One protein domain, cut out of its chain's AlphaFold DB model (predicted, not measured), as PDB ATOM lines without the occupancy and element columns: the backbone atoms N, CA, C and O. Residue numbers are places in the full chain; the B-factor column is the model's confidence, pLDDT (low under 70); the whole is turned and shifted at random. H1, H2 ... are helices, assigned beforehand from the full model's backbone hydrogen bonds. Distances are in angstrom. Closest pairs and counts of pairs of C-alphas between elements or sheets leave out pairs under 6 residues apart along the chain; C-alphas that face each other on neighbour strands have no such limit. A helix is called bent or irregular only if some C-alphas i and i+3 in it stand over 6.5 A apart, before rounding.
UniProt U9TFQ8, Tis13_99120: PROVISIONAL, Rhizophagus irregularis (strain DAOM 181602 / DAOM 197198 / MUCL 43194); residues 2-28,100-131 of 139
ATOM      1  N   GLU A   2     -43.736  24.221  14.759       79.00
ATOM      2  CA  GLU A   2     -44.823  23.233  14.880       79.00
ATOM      3  C   GLU A   2     -44.898  22.236  13.711       79.00
ATOM      4  O   GLU A   2     -44.706  21.044  13.921       79.00
ATOM      5  N   ARG A   3     -44.993  22.720  12.462       78.19
ATOM      6  CA  ARG A   3     -45.000  21.866  11.256       78.19
ATOM      7  C   ARG A   3     -43.821  20.884  11.186       78.19
ATOM      8  O   ARG A   3     -43.979  19.779  10.678       78.19
ATOM      9  N   PHE A   4     -42.645  21.271  11.686       72.88
ATOM     10  CA  PHE A   4     -41.471  20.394  11.726       72.88
ATOM     11  C   PHE A   4     -41.668  19.233  12.714       72.88
ATOM     12  O   PHE A   4     -41.362  18.090  12.376       72.88
ATOM     13  N   TYR A   5     -42.221  19.504  13.901       77.00
ATOM     14  CA  TYR A   5     -42.518  18.480  14.905       77.00
ATOM     15  C   TYR A   5     -43.708  17.598  14.510       77.00
ATOM     16  O   TYR A   5     -43.608  16.380  14.635       77.00
ATOM     17  N   SER A   6     -44.769  18.170  13.930       81.06
ATOM     18  CA  SER A   6     -45.912  17.406  13.414       81.06
ATOM     19  C   SER A   6     -45.485  16.419  12.328       81.06
ATOM     20  O   SER A   6     -45.775  15.230  12.422       81.06
ATOM     21  N   LEU A   7     -44.714  16.867  11.326       77.62
ATOM     22  CA  LEU A   7     -44.191  15.975  10.282       77.62
ATOM     23  C   LEU A   7     -43.284  14.880  10.861       77.62
ATOM     24  O   LEU A   7     -43.289  13.751  10.376       77.62
ATOM     25  N   ARG A   8     -42.515  15.191  11.909       72.75
ATOM     26  CA  ARG A   8     -41.683  14.207  12.611       72.75
ATOM     27  C   ARG A   8     -42.508  13.136  13.322       72.75
ATOM     28  O   ARG A   8     -42.184  11.962  13.166       72.75
ATOM     29  N   LEU A   9     -43.558  13.522  14.042       78.25
ATOM     30  CA  LEU A   9     -44.479  12.585  14.689       78.25
ATOM     31  C   LEU A   9     -45.191  11.708  13.653       78.25
ATOM     32  O   LEU A   9     -45.187  10.491  13.789       78.25
ATOM     33  N   LEU A  10     -45.700  12.284  12.562       78.56
ATOM     34  CA  LEU A  10     -46.379  11.519  11.504       78.56
ATOM     35  C   LEU A  10     -45.467  10.507  10.803       78.56
ATOM     36  O   LEU A  10     -45.905   9.433  10.394       78.56
ATOM     37  N   ASN A  11     -44.184  10.832  10.655       74.62
ATOM     38  CA  ASN A  11     -43.217   9.875  10.130       74.62
ATOM     39  C   ASN A  11     -43.053   8.665  11.069       74.62
ATOM     40  O   ASN A  11     -42.890   7.554  10.565       74.62
ATOM     41  N   PHE A  12     -43.143   8.874  12.392       71.19
ATOM     42  CA  PHE A  12     -43.127   7.816  13.414       71.19
ATOM     43  C   PHE A  12     -44.371   6.941  13.336       71.19
ATOM     44  O   PHE A  12     -44.265   5.719  13.230       71.19
ATOM     45  N   THR A  13     -45.548   7.561  13.335       76.94
ATOM     46  CA  THR A  13     -46.827   6.842  13.401       76.94
ATOM     47  C   THR A  13     -47.089   5.994  12.167       76.94
ATOM     48  O   THR A  13     -47.533   4.858  12.287       76.94
ATOM     49  N   HIS A  14     -46.762   6.501  10.976       77.31
ATOM     50  CA  HIS A  14     -47.062   5.828   9.709       77.31
ATOM     51  C   HIS A  14     -46.053   4.741   9.313       77.31
ATOM     52  O   HIS A  14     -46.147   4.214   8.206       77.31
ATOM     53  N   ARG A  15     -45.065   4.424  10.168       66.12
ATOM     54  CA  ARG A  15     -44.081   3.336   9.972       66.12
ATOM     55  C   ARG A  15     -43.453   3.286   8.560       66.12
ATOM     56  O   ARG A  15     -43.193   2.207   8.029       66.12
ATOM     57  N   ARG A  16     -43.202   4.439   7.917       62.09
ATOM     58  CA  ARG A  16     -42.688   4.476   6.530       62.09
ATOM     59  C   ARG A  16     -41.304   3.791   6.433       62.09
ATOM     60  O   ARG A  16     -40.478   4.011   7.301       62.09
ATOM     61  N   PRO A  17     -40.958   3.028   5.383       48.94
ATOM     62  CA  PRO A  17     -39.764   2.156   5.363       48.94
ATOM     63  C   PRO A  17     -38.396   2.817   5.638       48.94
ATOM     64  O   PRO A  17     -37.481   2.167   6.134       48.94
ATOM     65  N   GLY A  18     -38.235   4.123   5.384       51.06
ATOM     66  CA  GLY A  18     -37.019   4.875   5.750       51.06
ATOM     67  C   GLY A  18     -36.862   5.147   7.257       51.06
ATOM     68  O   GLY A  18     -35.854   5.707   7.691       51.06
ATOM     69  N   TYR A  19     -37.855   4.768   8.061       51.56
ATOM     70  CA  TYR A  19     -38.074   5.274   9.407       51.56
ATOM     71  C   TYR A  19     -37.145   4.691  10.476       51.56
ATOM     72  O   TYR A  19     -36.740   5.424  11.369       51.56
ATOM     73  N   LEU A  20     -36.692   3.438  10.362       50.66
ATOM     74  CA  LEU A  20     -35.728   2.864  11.320       50.66
ATOM     75  C   LEU A  20     -34.379   3.610  11.323       50.66
ATOM     76  O   LEU A  20     -33.730   3.712  12.363       50.66
ATOM     77  N   ARG A  21     -33.979   4.206  10.188       50.88
ATOM     78  CA  ARG A  21     -32.806   5.098  10.118       50.88
ATOM     79  C   ARG A  21     -33.050   6.454  10.793       50.88
ATOM     80  O   ARG A  21     -32.097   7.051  11.275       50.88
ATOM     81  N   ILE A  22     -34.298   6.921  10.863       49.19
ATOM     82  CA  ILE A  22     -34.693   8.187  11.509       49.19
ATOM     83  C   ILE A  22     -34.976   7.973  13.008       49.19
ATOM     84  O   ILE A  22     -34.652   8.835  13.815       49.19
ATOM     85  N   ALA A  23     -35.484   6.804  13.411       52.44
ATOM     86  CA  ALA A  23     -35.628   6.392  14.810       52.44
ATOM     87  C   ALA A  23     -34.281   6.430  15.556       52.44
ATOM     88  O   ALA A  23     -34.233   6.849  16.710       52.44
ATOM     89  N   LYS A  24     -33.169   6.134  14.860       52.16
ATOM     90  CA  LYS A  24     -31.796   6.347  15.358       52.16
ATOM     91  C   LYS A  24     -31.457   7.798  15.719       52.16
ATOM     92  O   LYS A  24     -30.454   8.003  16.383       52.16
ATOM     93  N   HIS A  25     -32.230   8.787  15.267       49.28
ATOM     94  CA  HIS A  25     -32.099  10.187  15.685       49.28
ATOM     95  C   HIS A  25     -33.019  10.555  16.855       49.28
ATOM     96  O   HIS A  25     -32.751  11.542  17.536       49.28
ATOM     97  N   PHE A  26     -34.101   9.802  17.082       53.06
ATOM     98  CA  PHE A  26     -34.988   9.972  18.241       53.06
ATOM     99  C   PHE A  26     -34.448   9.264  19.486       53.06
ATOM    100  O   PHE A  26     -34.707   9.684  20.608       53.06
ATOM    101  N   LEU A  27     -33.649   8.224  19.276       59.38
ATOM    102  CA  LEU A  27     -32.683   7.720  20.235       59.38
ATOM    103  C   LEU A  27     -31.454   8.610  20.097       59.38
ATOM    104  O   LEU A  27     -30.817   8.548  19.056       59.38
ATOM    105  N   CYS A  28     -31.171   9.486  21.065       68.38
ATOM    106  CA  CYS A  28     -29.941  10.282  21.129       68.38
ATOM    107  C   CYS A  28     -28.771   9.585  20.393       68.38
ATOM    108  O   CYS A  28     -28.458   8.435  20.736       68.38
ATOM    109  N   SER A 100     -42.786   3.821  21.980       61.62
ATOM    110  CA  SER A 100     -43.769   2.759  21.793       61.62
ATOM    111  C   SER A 100     -44.538   2.957  20.494       61.62
ATOM    112  O   SER A 100     -45.234   3.948  20.307       61.62
ATOM    113  N   LEU A 101     -44.382   2.003  19.576       69.62
ATOM    114  CA  LEU A 101     -45.053   1.959  18.272       69.62
ATOM    115  C   LEU A 101     -46.335   1.115  18.311       69.62
ATOM    116  O   LEU A 101     -46.764   0.613  17.273       69.62
ATOM    117  N   THR A 102     -46.939   0.895  19.482       75.38
ATOM    118  CA  THR A 102     -48.246   0.222  19.549       75.38
ATOM    119  C   THR A 102     -49.291   1.047  18.799       75.38
ATOM    120  O   THR A 102     -49.173   2.271  18.718       75.38
ATOM    121  N   SER A 103     -50.334   0.400  18.272       79.75
ATOM    122  CA  SER A 103     -51.402   1.105  17.549       79.75
ATOM    123  C   SER A 103     -51.993   2.254  18.369       79.75
ATOM    124  O   SER A 103     -52.154   3.354  17.854       79.75
ATOM    125  N   ASN A 104     -52.220   2.033  19.668       81.81
ATOM    126  CA  ASN A 104     -52.760   3.052  20.571       81.81
ATOM    127  C   ASN A 104     -51.831   4.265  20.708       81.81
ATOM    128  O   ASN A 104     -52.286   5.403  20.624       81.81
ATOM    129  N   ASN A 105     -50.525   4.039  20.865       79.81
ATOM    130  CA  ASN A 105     -49.565   5.137  20.964       79.81
ATOM    131  C   ASN A 105     -49.417   5.878  19.630       79.81
ATOM    132  O   ASN A 105     -49.336   7.105  19.619       79.81
ATOM    133  N   CYS A 106     -49.486   5.167  18.500       81.81
ATOM    134  CA  CYS A 106     -49.498   5.790  17.180       81.81
ATOM    135  C   CYS A 106     -50.708   6.714  16.969       81.81
ATOM    136  O   CYS A 106     -50.522   7.803  16.428       81.81
ATOM    137  N   ILE A 107     -51.903   6.341  17.440       87.44
ATOM    138  CA  ILE A 107     -53.087   7.219  17.393       87.44
ATOM    139  C   ILE A 107     -52.847   8.485  18.212       87.44
ATOM    140  O   ILE A 107     -53.097   9.581  17.723       87.44
ATOM    141  N   ILE A 108     -52.327   8.361  19.438       85.25
ATOM    142  CA  ILE A 108     -52.061   9.518  20.308       85.25
ATOM    143  C   ILE A 108     -51.063  10.470  19.638       85.25
ATOM    144  O   ILE A 108     -51.284  11.679  19.588       85.25
ATOM    145  N   TYR A 109     -49.979   9.941  19.071       84.94
ATOM    146  CA  TYR A 109     -48.988  10.750  18.361       84.94
ATOM    147  C   TYR A 109     -49.557  11.401  17.095       84.94
ATOM    148  O   TYR A 109     -49.225  12.550  16.804       84.94
ATOM    149  N   ALA A 110     -50.420  10.701  16.353       87.06
ATOM    150  CA  ALA A 110     -51.096  11.256  15.186       87.06
ATOM    151  C   ALA A 110     -52.059  12.370  15.606       87.06
ATOM    152  O   ALA A 110     -52.020  13.455  15.037       87.06
ATOM    153  N   TYR A 111     -52.831  12.158  16.670       88.75
ATOM    154  CA  TYR A 111     -53.720  13.166  17.232       88.75
ATOM    155  C   TYR A 111     -52.958  14.425  17.667       88.75
ATOM    156  O   TYR A 111     -53.365  15.534  17.337       88.75
ATOM    157  N   ILE A 112     -51.803  14.281  18.322       87.94
ATOM    158  CA  ILE A 112     -50.946  15.427  18.667       87.94
ATOM    159  C   ILE A 112     -50.453  16.158  17.405       87.94
ATOM    160  O   ILE A 112     -50.309  17.378  17.413       87.94
ATOM    161  N   ALA A 113     -50.179  15.433  16.318       86.62
ATOM    162  CA  ALA A 113     -49.585  16.001  15.111       86.62
ATOM    163  C   ALA A 113     -50.588  16.674  14.158       86.62
ATOM    164  O   ALA A 113     -50.226  17.673  13.533       86.62
ATOM    165  N   ILE A 114     -51.790  16.105  13.998       88.12
ATOM    166  CA  ILE A 114     -52.803  16.521  13.003       88.12
ATOM    167  C   ILE A 114     -54.213  16.711  13.584       88.12
ATOM    168  O   ILE A 114     -55.119  17.128  12.867       88.12
ATOM    169  N   GLY A 115     -54.410  16.473  14.883       86.25
ATOM    170  CA  GLY A 115     -55.693  16.654  15.563       86.25
ATOM    171  C   GLY A 115     -56.704  15.550  15.248       86.25
ATOM    172  O   GLY A 115     -56.350  14.385  15.076       86.25
ATOM    173  N   TYR A 116     -57.983  15.924  15.161       79.62
ATOM    174  CA  TYR A 116     -59.121  15.016  14.950       79.62
ATOM    175  C   TYR A 116     -59.112  14.252  13.615       79.62
ATOM    176  O   TYR A 116     -60.001  13.442  13.379       79.62
ATOM    177  N   THR A 117     -58.131  14.493  12.744       80.50
ATOM    178  CA  THR A 117     -57.953  13.765  11.480       80.50
ATOM    179  C   THR A 117     -57.067  12.523  11.624       80.50
ATOM    180  O   THR A 117     -56.603  11.995  10.617       80.50
ATOM    181  N   ALA A 118     -56.730  12.107  12.847       80.50
ATOM    182  CA  ALA A 118     -56.023  10.854  13.086       80.50
ATOM    183  C   ALA A 118     -56.915   9.652  12.727       80.50
ATOM    184  O   ALA A 118     -58.103   9.648  13.045       80.50
ATOM    185  N   GLU A 119     -56.327   8.646  12.079       85.31
ATOM    186  CA  GLU A 119     -57.027   7.417  11.690       85.31
ATOM    187  C   GLU A 119     -57.306   6.520  12.907       85.31
ATOM    188  O   GLU A 119     -56.766   6.722  14.001       85.31
ATOM    189  N   ASP A 120     -58.147   5.503  12.723       83.25
ATOM    190  CA  ASP A 120     -58.447   4.535  13.775       83.25
ATOM    191  C   ASP A 120     -57.274   3.569  14.056       83.25
ATOM    192  O   ASP A 120     -56.262   3.523  13.351       83.25
ATOM    193  N   SER A 121     -57.388   2.770  15.122       78.44
ATOM    194  CA  SER A 121     -56.299   1.903  15.596       78.44
ATOM    195  C   SER A 121     -55.875   0.833  14.590       78.44
ATOM    196  O   SER A 121     -54.707   0.423  14.600       78.44
ATOM    197  N   SER A 122     -56.786   0.395  13.717       81.12
ATOM    198  CA  SER A 122     -56.511  -0.627  12.707       81.12
ATOM    199  C   SER A 122     -55.537  -0.125  11.642       81.12
ATOM    200  O   SER A 122     -54.675  -0.887  11.206       81.12
ATOM    201  N   PHE A 123     -55.569   1.173  11.319       81.69
ATOM    202  CA  PHE A 123     -54.634   1.804  10.386       81.69
ATOM    203  C   PHE A 123     -53.172   1.690  10.849       81.69
ATOM    204  O   PHE A 123     -52.254   1.581  10.036       81.69
ATOM    205  N   TYR A 124     -52.945   1.677  12.167       79.50
ATOM    206  CA  TYR A 124     -51.614   1.591  12.775       79.50
ATOM    207  C   TYR A 124     -51.211   0.166  13.189       79.50
ATOM    208  O   TYR A 124     -50.129  -0.024  13.759       79.50
ATOM    209  N   ALA A 125     -52.063  -0.832  12.934       77.06
ATOM    210  CA  ALA A 125     -51.788  -2.222  13.270       77.06
ATOM    211  C   ALA A 125     -50.572  -2.771  12.503       77.06
ATOM    212  O   ALA A 125     -50.243  -2.360  11.390       77.06
ATOM    213  N   SER A 126     -49.870  -3.720  13.123       69.88
ATOM    214  CA  SER A 126     -48.787  -4.445  12.457       69.88
ATOM    215  C   SER A 126     -49.352  -5.334  11.346       69.88
ATOM    216  O   SER A 126     -50.335  -6.032  11.571       69.88
ATOM    217  N   LEU A 127     -48.694  -5.377  10.181       62.94
ATOM    218  CA  LEU A 127     -49.031  -6.326   9.103       62.94
ATOM    219  C   LEU A 127     -48.844  -7.789   9.540       62.94
ATOM    220  O   LEU A 127     -49.520  -8.681   9.037       62.94
ATOM    221  N   HIS A 128     -47.947  -8.027  10.499       61.38
ATOM    222  CA  HIS A 128     -47.848  -9.289  11.220       61.38
ATOM    223  C   HIS A 128     -48.721  -9.180  12.471       61.38
ATOM    224  O   HIS A 128     -48.244  -8.765  13.528       61.38
ATOM    225  N   ALA A 129     -50.013  -9.463  12.333       46.56
ATOM    226  CA  ALA A 129     -50.867  -9.692  13.487       46.56
ATOM    227  C   ALA A 129     -50.451 -11.031  14.114       46.56
ATOM    228  O   ALA A 129     -50.577 -12.076  13.477       46.56
ATOM    229  N   GLU A 130     -49.931 -11.016  15.342       48.47
ATOM    230  CA  GLU A 130     -49.914 -12.236  16.145       48.47
ATOM    231  C   GLU A 130     -51.370 -12.569  16.476       48.47
ATOM    232  O   GLU A 130     -52.077 -11.781  17.107       48.47
ATOM    233  N   PHE A 131     -51.839 -13.717  15.992       42.09
ATOM    234  CA  PHE A 131     -53.105 -14.289  16.428       42.09
ATOM    235  C   PHE A 131     -53.007 -14.532  17.935       42.09
ATOM    236  O   PHE A 131     -52.257 -15.403  18.365       42.09
TER     237      PHE A 131
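AT A GLANCE: This is residues 2 to 28 and 100 to 131 of the 139 residues of the protein "Tis13_99120: PROVISIONAL" of Rhizophagus irregularis (strain DAOM 181602 / DAOM 197198 / MUCL 43194) (UniProt U9TFQ8). Two helices, H3 and H1, run side by side and opposite ways as the core of a small all-helix domain, with H2 beyond the last turn of H1 on the side away from H3, and the very short H4 at the first turns of H3. After H4 the last residues trail away from the helices without a named element, and the two farthest C-alphas are those of Glu 2 and Phe 131. The printed part has 59 residues with four named helices, in the order H1, H2, H3, H4 along the chain, and no named strand. It is compact, with a radius of gyration of the C-alphas of 11.6 A, and the C-alphas span 36 by 28 by 16 A along their three main axes.

IN THESE COORDINATES: The longest helix by residues is H3, residues 103 to 117, 15.5 A from first to last C-alpha; C-alpha 103 is at (-51.402, 1.105, 17.549). H3 is irregular: C-alphas 113 and 116 are 9.6 A apart. H1 is residues 2 to 13, 16.6 A long, with C-alpha 2 at (-44.823, 23.233, 14.880). H2 is residues 19 to 26, 10.5 A long. H4 is residues 121 to 124, 5.5 A long, and ends with C-alpha 124 at (-51.614, 1.591, 12.775).

HOW THE PARTS SIT: H3 and H1 touch, with 16 pairs of C-alphas within 8 A; their closest C-alphas are those of Ala 113 and Ser 6, 4.3 A apart. They run opposite ways at a shallow tilt of 32 degrees, only just short of steep. H3 touches H4 with residues 103 to 107 alone, and the closest C-alphas, of Ser 103 and Tyr 124, are 4.8 A apart. H1 and H4 are close but not clearly touching, with the closest C-alphas, of Thr 13 and Tyr 124, 7.1 A apart. H1 and H2 only just touch, with 3 pairs of C-alphas within 8 A, and H1 does so with residues 11 to 12 alone; the closest C-alphas are those of Phe 12 and Tyr 19, 6.9 A apart. These two run opposite ways at a steep tilt of 52 degrees. H2 is apart from H3 and from H4. Every O i to N i+4 pair is within hydrogen-bond range in H1, against 9 of 11 in H3 and 2 of 4 in H2, while H4 is too short for such a pair.

THE WHOLE: The C-alphas of Glu 2 and Phe 131 are 38.5 A apart. Residues 29 to 99 are not printed, and C-alphas 28 and 100 are 15.8 A apart across this cut, which lies in the link from H2 to H3. The links from H1 to H2 and from H3 to H4 are tight. The mean pLDDT of the printed part is 71.4; it is under 70 in residues 15 to 28, 100 to 101 and 126 to 131.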